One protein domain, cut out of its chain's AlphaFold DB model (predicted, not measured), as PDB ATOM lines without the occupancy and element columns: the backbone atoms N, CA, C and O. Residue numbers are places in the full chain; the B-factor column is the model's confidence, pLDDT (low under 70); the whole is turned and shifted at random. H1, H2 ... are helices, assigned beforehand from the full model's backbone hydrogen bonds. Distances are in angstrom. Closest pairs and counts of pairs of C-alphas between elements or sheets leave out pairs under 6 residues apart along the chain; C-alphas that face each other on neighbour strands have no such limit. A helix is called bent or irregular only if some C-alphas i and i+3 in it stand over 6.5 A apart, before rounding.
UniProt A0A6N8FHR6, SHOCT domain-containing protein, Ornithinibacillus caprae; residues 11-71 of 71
ATOM      1  N   TRP A  11      -2.303  57.855  50.751       70.88
ATOM      2  CA  TRP A  11      -1.807  58.803  49.746       70.88
ATOM      3  C   TRP A  11      -0.302  58.671  49.431       70.88
ATOM      4  O   TRP A  11       0.056  58.613  48.251       70.88
ATOM      5  N   PRO A  12       0.597  58.530  50.429       75.12
ATOM      6  CA  PRO A  12       2.025  58.345  50.162       75.12
ATOM      7  C   PRO A  12       2.323  56.995  49.491       75.12
ATOM      8  O   PRO A  12       3.219  56.889  48.657       75.12
ATOM      9  N   MET A  13       1.541  55.963  49.824       75.00
ATOM     10  CA  MET A  13       1.711  54.611  49.294       75.00
ATOM     11  C   MET A  13       1.327  54.534  47.810       75.00
ATOM     12  O   MET A  13       2.034  53.916  47.014       75.00
ATOM     13  N   VAL A  14       0.253  55.225  47.419       82.81
ATOM     14  CA  VAL A  14      -0.168  55.329  46.015       82.81
ATOM     15  C   VAL A  14       0.865  56.100  45.189       82.81
ATOM     16  O   VAL A  14       1.217  55.655  44.099       82.81
ATOM     17  N   GLY A  15       1.415  57.199  45.717       85.56
ATOM     18  CA  GLY A  15       2.466  57.965  45.034       85.56
ATOM     19  C   GLY A  15       3.715  57.129  44.721       85.56
ATOM     20  O   GLY A  15       4.228  57.177  43.603       85.56
ATOM     21  N   MET A  16       4.155  56.298  45.671       86.31
ATOM     22  CA  MET A  16       5.279  55.374  45.480       86.31
ATOM     23  C   MET A  16       4.985  54.346  44.376       86.31
ATOM     24  O   MET A  16       5.815  54.120  43.498       86.31
ATOM     25  N   LEU A  17       3.793  53.742  44.389       87.62
ATOM     26  CA  LEU A  17       3.370  52.756  43.388       87.62
ATOM     27  C   LEU A  17       3.327  53.347  41.976       87.62
ATOM     28  O   LEU A  17       3.832  52.736  41.034       87.62
ATOM     29  N   VAL A  18       2.776  54.553  41.835       92.62
ATOM     30  CA  VAL A  18       2.726  55.262  40.550       92.62
ATOM     31  C   VAL A  18       4.134  55.553  40.034       92.62
ATOM     32  O   VAL A  18       4.397  55.337  38.854       92.62
ATOM     33  N   PHE A  19       5.057  55.970  40.903       91.94
ATOM     34  CA  PHE A  19       6.454  56.203  40.531       91.94
ATOM     35  C   PHE A  19       7.139  54.933  39.995       91.94
ATOM     36  O   PHE A  19       7.780  54.978  38.944       91.94
ATOM     37  N   TRP A  20       6.950  53.786  40.658       94.00
ATOM     38  CA  TRP A  20       7.487  52.503  40.188       94.00
ATOM     39  C   TRP A  20       6.901  52.075  38.840       94.00
ATOM     40  O   TRP A  20       7.646  51.657  37.953       94.00
ATOM     41  N   ILE A  21       5.584  52.213  38.659       95.31
ATOM     42  CA  ILE A  21       4.923  51.901  37.383       95.31
ATOM     43  C   ILE A  21       5.463  52.806  36.273       95.31
ATOM     44  O   ILE A  21       5.797  52.319  35.194       95.31
ATOM     45  N   LEU A  22       5.607  54.106  36.543       95.38
ATOM     46  CA  LEU A  22       6.136  55.068  35.581       95.38
ATOM     47  C   LEU A  22       7.562  54.698  35.143       95.38
ATOM     48  O   LEU A  22       7.851  54.703  33.947       95.38
ATOM     49  N   LEU A  23       8.435  54.325  36.087       94.62
ATOM     50  CA  LEU A  23       9.800  53.887  35.783       94.62
ATOM     51  C   LEU A  23       9.823  52.655  34.872       94.62
ATOM     52  O   LEU A  23      10.584  52.628  33.903       94.62
ATOM     53  N   ILE A  24       8.979  51.659  35.152       95.25
ATOM     54  CA  ILE A  24       8.883  50.446  34.330       95.25
ATOM     55  C   ILE A  24       8.392  50.795  32.923       95.25
ATOM     56  O   ILE A  24       8.987  50.346  31.944       95.25
ATOM     57  N   VAL A  25       7.350  51.621  32.808       95.00
ATOM     58  CA  VAL A  25       6.793  52.040  31.512       95.00
ATOM     59  C   VAL A  25       7.829  52.799  30.689       95.00
ATOM     60  O   VAL A  25       7.990  52.501  29.510       95.00
ATOM     61  N   ILE A  26       8.569  53.729  31.297       94.38
ATOM     62  CA  ILE A  26       9.637  54.472  30.617       94.38
ATOM     63  C   ILE A  26      10.745  53.515  30.162       94.38
ATOM     64  O   ILE A  26      11.149  53.564  29.002       94.38
ATOM     65  N   GLY A  27      11.199  52.607  31.031       93.62
ATOM     66  CA  GLY A  27      12.213  51.611  30.677       93.62
ATOM     67  C   GLY A  27      11.782  50.738  29.497       93.62
ATOM     68  O   GLY A  27      12.514  50.621  28.514       93.62
ATOM     69  N   PHE A  28      10.562  50.195  29.542       91.69
ATOM     70  CA  PHE A  28       9.995  49.421  28.437       91.69
ATOM     71  C   PHE A  28       9.819  50.251  27.172       91.69
ATOM     72  O   PHE A  28      10.109  49.753  26.092       91.69
ATOM     73  N   TYR A  29       9.380  51.503  27.281       91.25
ATOM     74  CA  TYR A  29       9.212  52.388  26.134       91.25
ATOM     75  C   TYR A  29      10.549  52.670  25.444       91.25
ATOM     76  O   TYR A  29      10.631  52.565  24.222       91.25
ATOM     77  N   LEU A  30      11.616  52.955  26.202       87.44
ATOM     78  CA  LEU A  30      12.953  53.138  25.633       87.44
ATOM     79  C   LEU A  30      13.462  51.859  24.968       87.44
ATOM     80  O   LEU A  30      13.948  51.926  23.842       87.44
ATOM     81  N   VAL A  31      13.332  50.706  25.631       86.31
ATOM     82  CA  VAL A  31      13.784  49.423  25.072       86.31
ATOM     83  C   VAL A  31      12.977  49.062  23.829       86.31
ATOM     84  O   VAL A  31      13.565  48.754  22.800       86.31
ATOM     85  N   ALA A  32      11.650  49.161  23.877       82.00
ATOM     86  CA  ALA A  32      10.782  48.883  22.741       82.00
ATOM     87  C   ALA A  32      11.050  49.844  21.580       82.00
ATOM     88  O   ALA A  32      11.097  49.402  20.441       82.00
ATOM     89  N   ASN A  33      11.283  51.132  21.840       80.19
ATOM     90  CA  ASN A  33      11.619  52.100  20.796       80.19
ATOM     91  C   ASN A  33      13.009  51.838  20.192       80.19
ATOM     92  O   ASN A  33      13.181  51.910  18.977       80.19
ATOM     93  N   PHE A  34      13.996  51.484  21.019       74.31
ATOM     94  CA  PHE A  34      15.350  51.171  20.562       74.31
ATOM     95  C   PHE A  34      15.401  49.854  19.770       74.31
ATOM     96  O   PHE A  34      16.070  49.767  18.742       74.31
ATOM     97  N   VAL A  35      14.642  48.846  20.204       69.69
ATOM     98  CA  VAL A  35      14.544  47.537  19.548       69.69
ATOM     99  C   VAL A  35      13.674  47.609  18.285       69.69
ATOM    100  O   VAL A  35      14.104  47.143  17.229       69.69
ATOM    101  N   ASN A  36      12.506  48.260  18.322       59.84
ATOM    102  CA  ASN A  36      11.626  48.392  17.150       59.84
ATOM    103  C   ASN A  36      12.200  49.306  16.061       59.84
ATOM    104  O   ASN A  36      11.886  49.103  14.884       59.84
ATOM    105  N   GLY A  37      13.059  50.267  16.422       56.59
ATOM    106  CA  GLY A  37      13.798  51.084  15.458       56.59
ATOM    107  C   GLY A  37      14.784  50.277  14.600       56.59
ATOM    108  O   GLY A  37      15.067  50.669  13.471       56.59
ATOM    109  N   GLY A  38      15.269  49.131  15.100       53.53
ATOM    110  CA  GLY A  38      16.159  48.218  14.367       53.53
ATOM    111  C   GLY A  38      15.459  46.987  13.774       53.53
ATOM    112  O   GLY A  38      15.819  46.534  12.684       53.53
ATOM    113  N   GLN A  39      14.433  46.457  14.448       49.91
ATOM    114  CA  GLN A  39      13.818  45.173  14.087       49.91
ATOM    115  C   GLN A  39      12.994  45.204  12.798       49.91
ATOM    116  O   GLN A  39      13.034  44.244  12.036       49.91
ATOM    117  N   THR A  40      12.310  46.301  12.469       52.59
ATOM    118  CA  THR A  40      11.517  46.355  11.222       52.59
ATOM    119  C   THR A  40      12.376  46.262   9.957       52.59
ATOM    120  O   THR A  40      11.896  45.788   8.924       52.59
ATOM    121  N   LYS A  41      13.654  46.653  10.038       49.84
ATOM    122  CA  LYS A  41      14.625  46.500   8.947       49.84
ATOM    123  C   LYS A  41      15.367  45.161   9.021       49.84
ATOM    124  O   LYS A  41      15.472  44.476   8.005       49.84
ATOM    125  N   GLN A  42      15.790  44.748  10.220       51.47
ATOM    126  CA  GLN A  42      16.514  43.490  10.421       51.47
ATOM    127  C   GLN A  42      15.676  42.247  10.109       51.47
ATOM    128  O   GLN A  42      16.206  41.336   9.490       51.47
ATOM    129  N   THR A  43      14.374  42.204  10.415       57.47
ATOM    130  CA  THR A  43      13.554  41.009  10.133       57.47
ATOM    131  C   THR A  43      13.459  40.694   8.636       57.47
ATOM    132  O   THR A  43      13.424  39.526   8.255       57.47
ATOM    133  N   LYS A  44      13.456  41.709   7.759       56.94
ATOM    134  CA  LYS A  44      13.450  41.482   6.303       56.94
ATOM    135  C   LYS A  44      14.816  41.023   5.789       56.94
ATOM    136  O   LYS A  44      14.875  40.145   4.935       56.94
ATOM    137  N   GLU A  45      15.895  41.601   6.310       60.72
ATOM    138  CA  GLU A  45      17.264  41.241   5.928       60.72
ATOM    139  C   GLU A  45      17.675  39.856   6.457       60.72
ATOM    140  O   GLU A  45      18.319  39.103   5.727       60.72
ATOM    141  N   ASP A  46      17.253  39.474   7.667       60.38
ATOM    142  CA  ASP A  46      17.518  38.145   8.235       60.38
ATOM    143  C   ASP A  46      16.757  37.043   7.496       60.38
ATOM    144  O   ASP A  46      17.351  36.025   7.146       60.38
ATOM    145  N   LEU A  47      15.486  37.271   7.143       64.62
ATOM    146  CA  LEU A  47      14.722  36.330   6.314       64.62
ATOM    147  C   LEU A  47      15.348  36.129   4.923       64.62
ATOM    148  O   LEU A  47      15.268  35.037   4.358       64.62
ATOM    149  N   LEU A  48      15.965  37.170   4.353       60.34
ATOM    150  CA  LEU A  48      16.675  37.078   3.073       60.34
ATOM    151  C   LEU A  48      18.014  36.342   3.214       60.34
ATOM    152  O   LEU A  48      18.333  35.503   2.370       60.34
ATOM    153  N   LYS A  49      18.776  36.600   4.286       61.16
ATOM    154  CA  LYS A  49      20.033  35.890   4.581       61.16
ATOM    155  C   LYS A  49      19.815  34.405   4.840       61.16
ATOM    156  O   LYS A  49      20.592  33.592   4.348       61.16
ATOM    157  N   GLU A  50      18.753  34.046   5.555       62.59
ATOM    158  CA  GLU A  50      18.421  32.649   5.840       62.59
ATOM    159  C   GLU A  50      18.101  31.865   4.552       62.59
ATOM    160  O   GLU A  50      18.559  30.735   4.379       62.59
ATOM    161  N   ARG A  51      17.403  32.487   3.588       63.59
ATOM    162  CA  ARG A  51      17.115  31.877   2.272       63.59
ATOM    163  C   ARG A  51      18.332  31.815   1.348       63.59
ATOM    164  O   ARG A  51      18.470  30.850   0.602       63.59
ATOM    165  N   LEU A  52      19.230  32.800   1.423       58.66
ATOM    166  CA  LEU A  52      20.506  32.777   0.701       58.66
ATOM    167  C   LEU A  52      21.421  31.658   1.226       58.66
ATOM    168  O   LEU A  52      22.019  30.932   0.439       58.66
ATOM    169  N   ALA A  53      21.497  31.482   2.550       62.56
ATOM    170  CA  ALA A  53      22.278  30.413   3.177       62.56
ATOM    171  C   ALA A  53      21.730  29.011   2.854       62.56
ATOM    172  O   ALA A  53      22.496  28.052   2.784       62.56
ATOM    173  N   ARG A  54      20.419  28.902   2.606       64.88
ATOM    174  CA  ARG A  54      19.768  27.688   2.089       64.88
ATOM    175  C   ARG A  54      20.101  27.372   0.629       64.88
ATOM    176  O   ARG A  54      19.888  26.240   0.215       64.88
ATOM    177  N   GLY A  55      20.606  28.341  -0.137       59.44
ATOM    178  CA  GLY A  55      20.875  28.184  -1.568       59.44
ATOM    179  C   GLY A  55      19.625  28.221  -2.458       59.44
ATOM    180  O   GLY A  55      19.741  27.987  -3.656       59.44
ATOM    181  N   ASP A  56      18.449  28.549  -1.906       57.09
ATOM    182  CA  ASP A  56      17.183  28.654  -2.656       57.09
ATOM    183  C   ASP A  56      17.146  29.890  -3.578       57.09
ATOM    184  O   ASP A  56      16.298  29.999  -4.467       57.09
ATOM    185  N   ILE A  57      18.047  30.856  -3.356       57.62
ATOM    186  CA  ILE A  57      18.143  32.111  -4.108       57.62
ATOM    187  C   ILE A  57      19.576  32.293  -4.610       57.62
ATOM    188  O   ILE A  57      20.524  32.311  -3.829       57.62
ATOM    189  N   ASP A  58      19.706  32.474  -5.924       60.72
ATOM    190  CA  ASP A  58      20.964  32.795  -6.591       60.72
ATOM    191  C   ASP A  58      21.459  34.202  -6.204       60.72
ATOM    192  O   ASP A  58      20.659  35.131  -6.029       60.72
ATOM    193  N   LYS A  59      22.782  34.371  -6.068       59.12
ATOM    194  CA  LYS A  59      23.413  35.604  -5.554       59.12
ATOM    195  C   LYS A  59      23.017  36.848  -6.357       59.12
ATOM    196  O   LYS A  59      22.889  37.924  -5.778       59.12
ATOM    197  N   GLU A  60      22.753  36.694  -7.653       61.00
ATOM    198  CA  GLU A  60      22.344  37.789  -8.541       61.00
ATOM    199  C   GLU A  60      20.974  38.381  -8.169       61.00
ATOM    200  O   GLU A  60      20.817  39.602  -8.117       61.00
ATOM    201  N   LYS A  61      19.994  37.541  -7.804       61.66
ATOM    202  CA  LYS A  61      18.658  38.009  -7.384       61.66
ATOM    203  C   LYS A  61      18.682  38.699  -6.023       61.66
ATOM    204  O   LYS A  61      17.876  39.592  -5.763       61.66
ATOM    205  N   TYR A  62      19.602  38.299  -5.146       62.97
ATOM    206  CA  TYR A  62      19.778  38.933  -3.842       62.97
ATOM    207  C   TYR A  62      20.264  40.381  -3.981       62.97
ATOM    208  O   TYR A  62      19.704  41.270  -3.339       62.97
ATOM    209  N   GLU A  63      21.243  40.643  -4.851       64.62
ATOM    210  CA  GLU A  63      21.747  42.004  -5.077       64.62
ATOM    211  C   GLU A  63      20.709  42.932  -5.721       64.62
ATOM    212  O   GLU A  63      20.646  44.120  -5.390       64.62
ATOM    213  N   GLU A  64      19.869  42.400  -6.609       69.94
ATOM    214  CA  GLU A  64      18.801  43.160  -7.260       69.94
ATOM    215  C   GLU A  64      17.720  43.601  -6.255       69.94
ATOM    216  O   GLU A  64      17.360  44.781  -6.193       69.94
ATOM    217  N   LEU A  65      17.277  42.692  -5.380       66.12
ATOM    218  CA  LEU A  65      16.302  42.997  -4.324       66.12
ATOM    219  C   LEU A  65      16.859  43.976  -3.280       66.12
ATOM    220  O   LEU A  65      16.139  44.862  -2.812       66.12
ATOM    221  N   LEU A  66      18.149  43.871  -2.950       65.81
ATOM    222  CA  LEU A  66      18.825  44.796  -2.037       65.81
ATOM    223  C   LEU A  66      18.882  46.222  -2.594       65.81
ATOM    224  O   LEU A  66      18.686  47.186  -1.849       65.81
ATOM    225  N   LYS A  67      19.109  46.368  -3.905       70.31
ATOM    226  CA  LYS A  67      19.077  47.674  -4.581       70.31
ATOM    227  C   LYS A  67      17.680  48.292  -4.579       70.31
ATOM    228  O   LYS A  67      17.575  49.505  -4.418       70.31
ATOM    229  N   ILE A  68      16.629  47.484  -4.711       70.88
ATOM    230  CA  ILE A  68      15.235  47.955  -4.678       70.88
ATOM    231  C   ILE A  68      14.833  48.415  -3.269       70.88
ATOM    232  O   ILE A  68      14.180  49.441  -3.134       70.88
ATOM    233  N   ILE A  69      15.249  47.703  -2.217       66.56
ATOM    234  CA  ILE A  69      14.898  48.034  -0.819       66.56
ATOM    235  C   ILE A  69      15.657  49.271  -0.296       66.56
ATOM    236  O   ILE A  69      15.210  49.918   0.652       66.56
ATOM    237  N   LYS A  70      16.816  49.603  -0.877       58.34
ATOM    238  CA  LYS A  70      17.662  50.728  -0.439       58.34
ATOM    239  C   LYS A  70      17.312  52.073  -1.108       58.34
ATOM    240  O   LYS A  70      17.926  53.076  -0.747       58.34
ATOM    241  N   LYS A  71      16.373  52.099  -2.059       49.44
ATOM    242  CA  LYS A  71      15.872  53.313  -2.726       49.44
ATOM    243  C   LYS A  71      14.553  53.763  -2.108       49.44
ATOM    244  O   LYS A  71      14.396  54.992  -1.961       49.44
TER     245      LYS A  71
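What this domain is: This is residues 11 to 71 of the 71 residues of the protein "SHOCT domain-containing protein" of Ornithinibacillus caprae (UniProt A0A6N8FHR6). The model is a long hook: one long helix, H1, makes the shaft and bends partway along, and past its far end the chain folds back into a short helix, H2, which runs the opposite way beside the second arm, H1b. Residues 11 to 40 stick out from this folded end and make most of the length. The printed part has 61 residues with two named helices, H1 then H2, and no named strand; the class is all helix. It is extended, with a radius of gyration of the C-alphas of 21.0 A and spans of 66 by 26 by 8 A.

Where its parts are: H1, residues 11 to 53, was assigned as one helix by its hydrogen bonds but is bent: C-alphas 37 and 40 are 6.7 A apart. Its arm H1a, residues 11 to 37, begins at C-alpha 11 (-1.807, 58.803, 49.746) and measures 38.5 A from first to last C-alpha. Its arm H1b, residues 40 to 53, measures 20.8 A and ends at C-alpha 53 (22.278, 30.413, 3.177). Residues 38 and 39 belong to neither arm. H2, residues 59 to 69, measures 15.8 A and ends at C-alpha 69 (14.898, 48.034, -0.819).

How they stand to each other: H1a and H1b stand at a steep tilt of 44 degrees. H1b and H2 only just touch, with 3 pairs of C-alphas within 8 A, and H1b does so with residues 48 to 52 alone. Their closest C-alphas, those of Leu 52 and Lys 59, are 7.5 A apart. They run opposite ways at a shallow tilt of 10 degrees and form a helical hairpin. H1a and H2 are apart. Every O i to N i+4 pair is within hydrogen-bond range in H1a and H2, and 9 of 10 are in H1b.

The domain as a whole: The two C-alphas farthest apart, those of Trp 11 and Glu 60, are 66.5 A apart. The printed part has no cut, and the link from H1 to H2, of 5 residues, is tight. Without residues 11 to 40, which stand free, the body spans 26 by 20 by 7 A. The mean pLDDT of the printed part is 71.1; residues 35 to 66 and 69 to 71 are under 70.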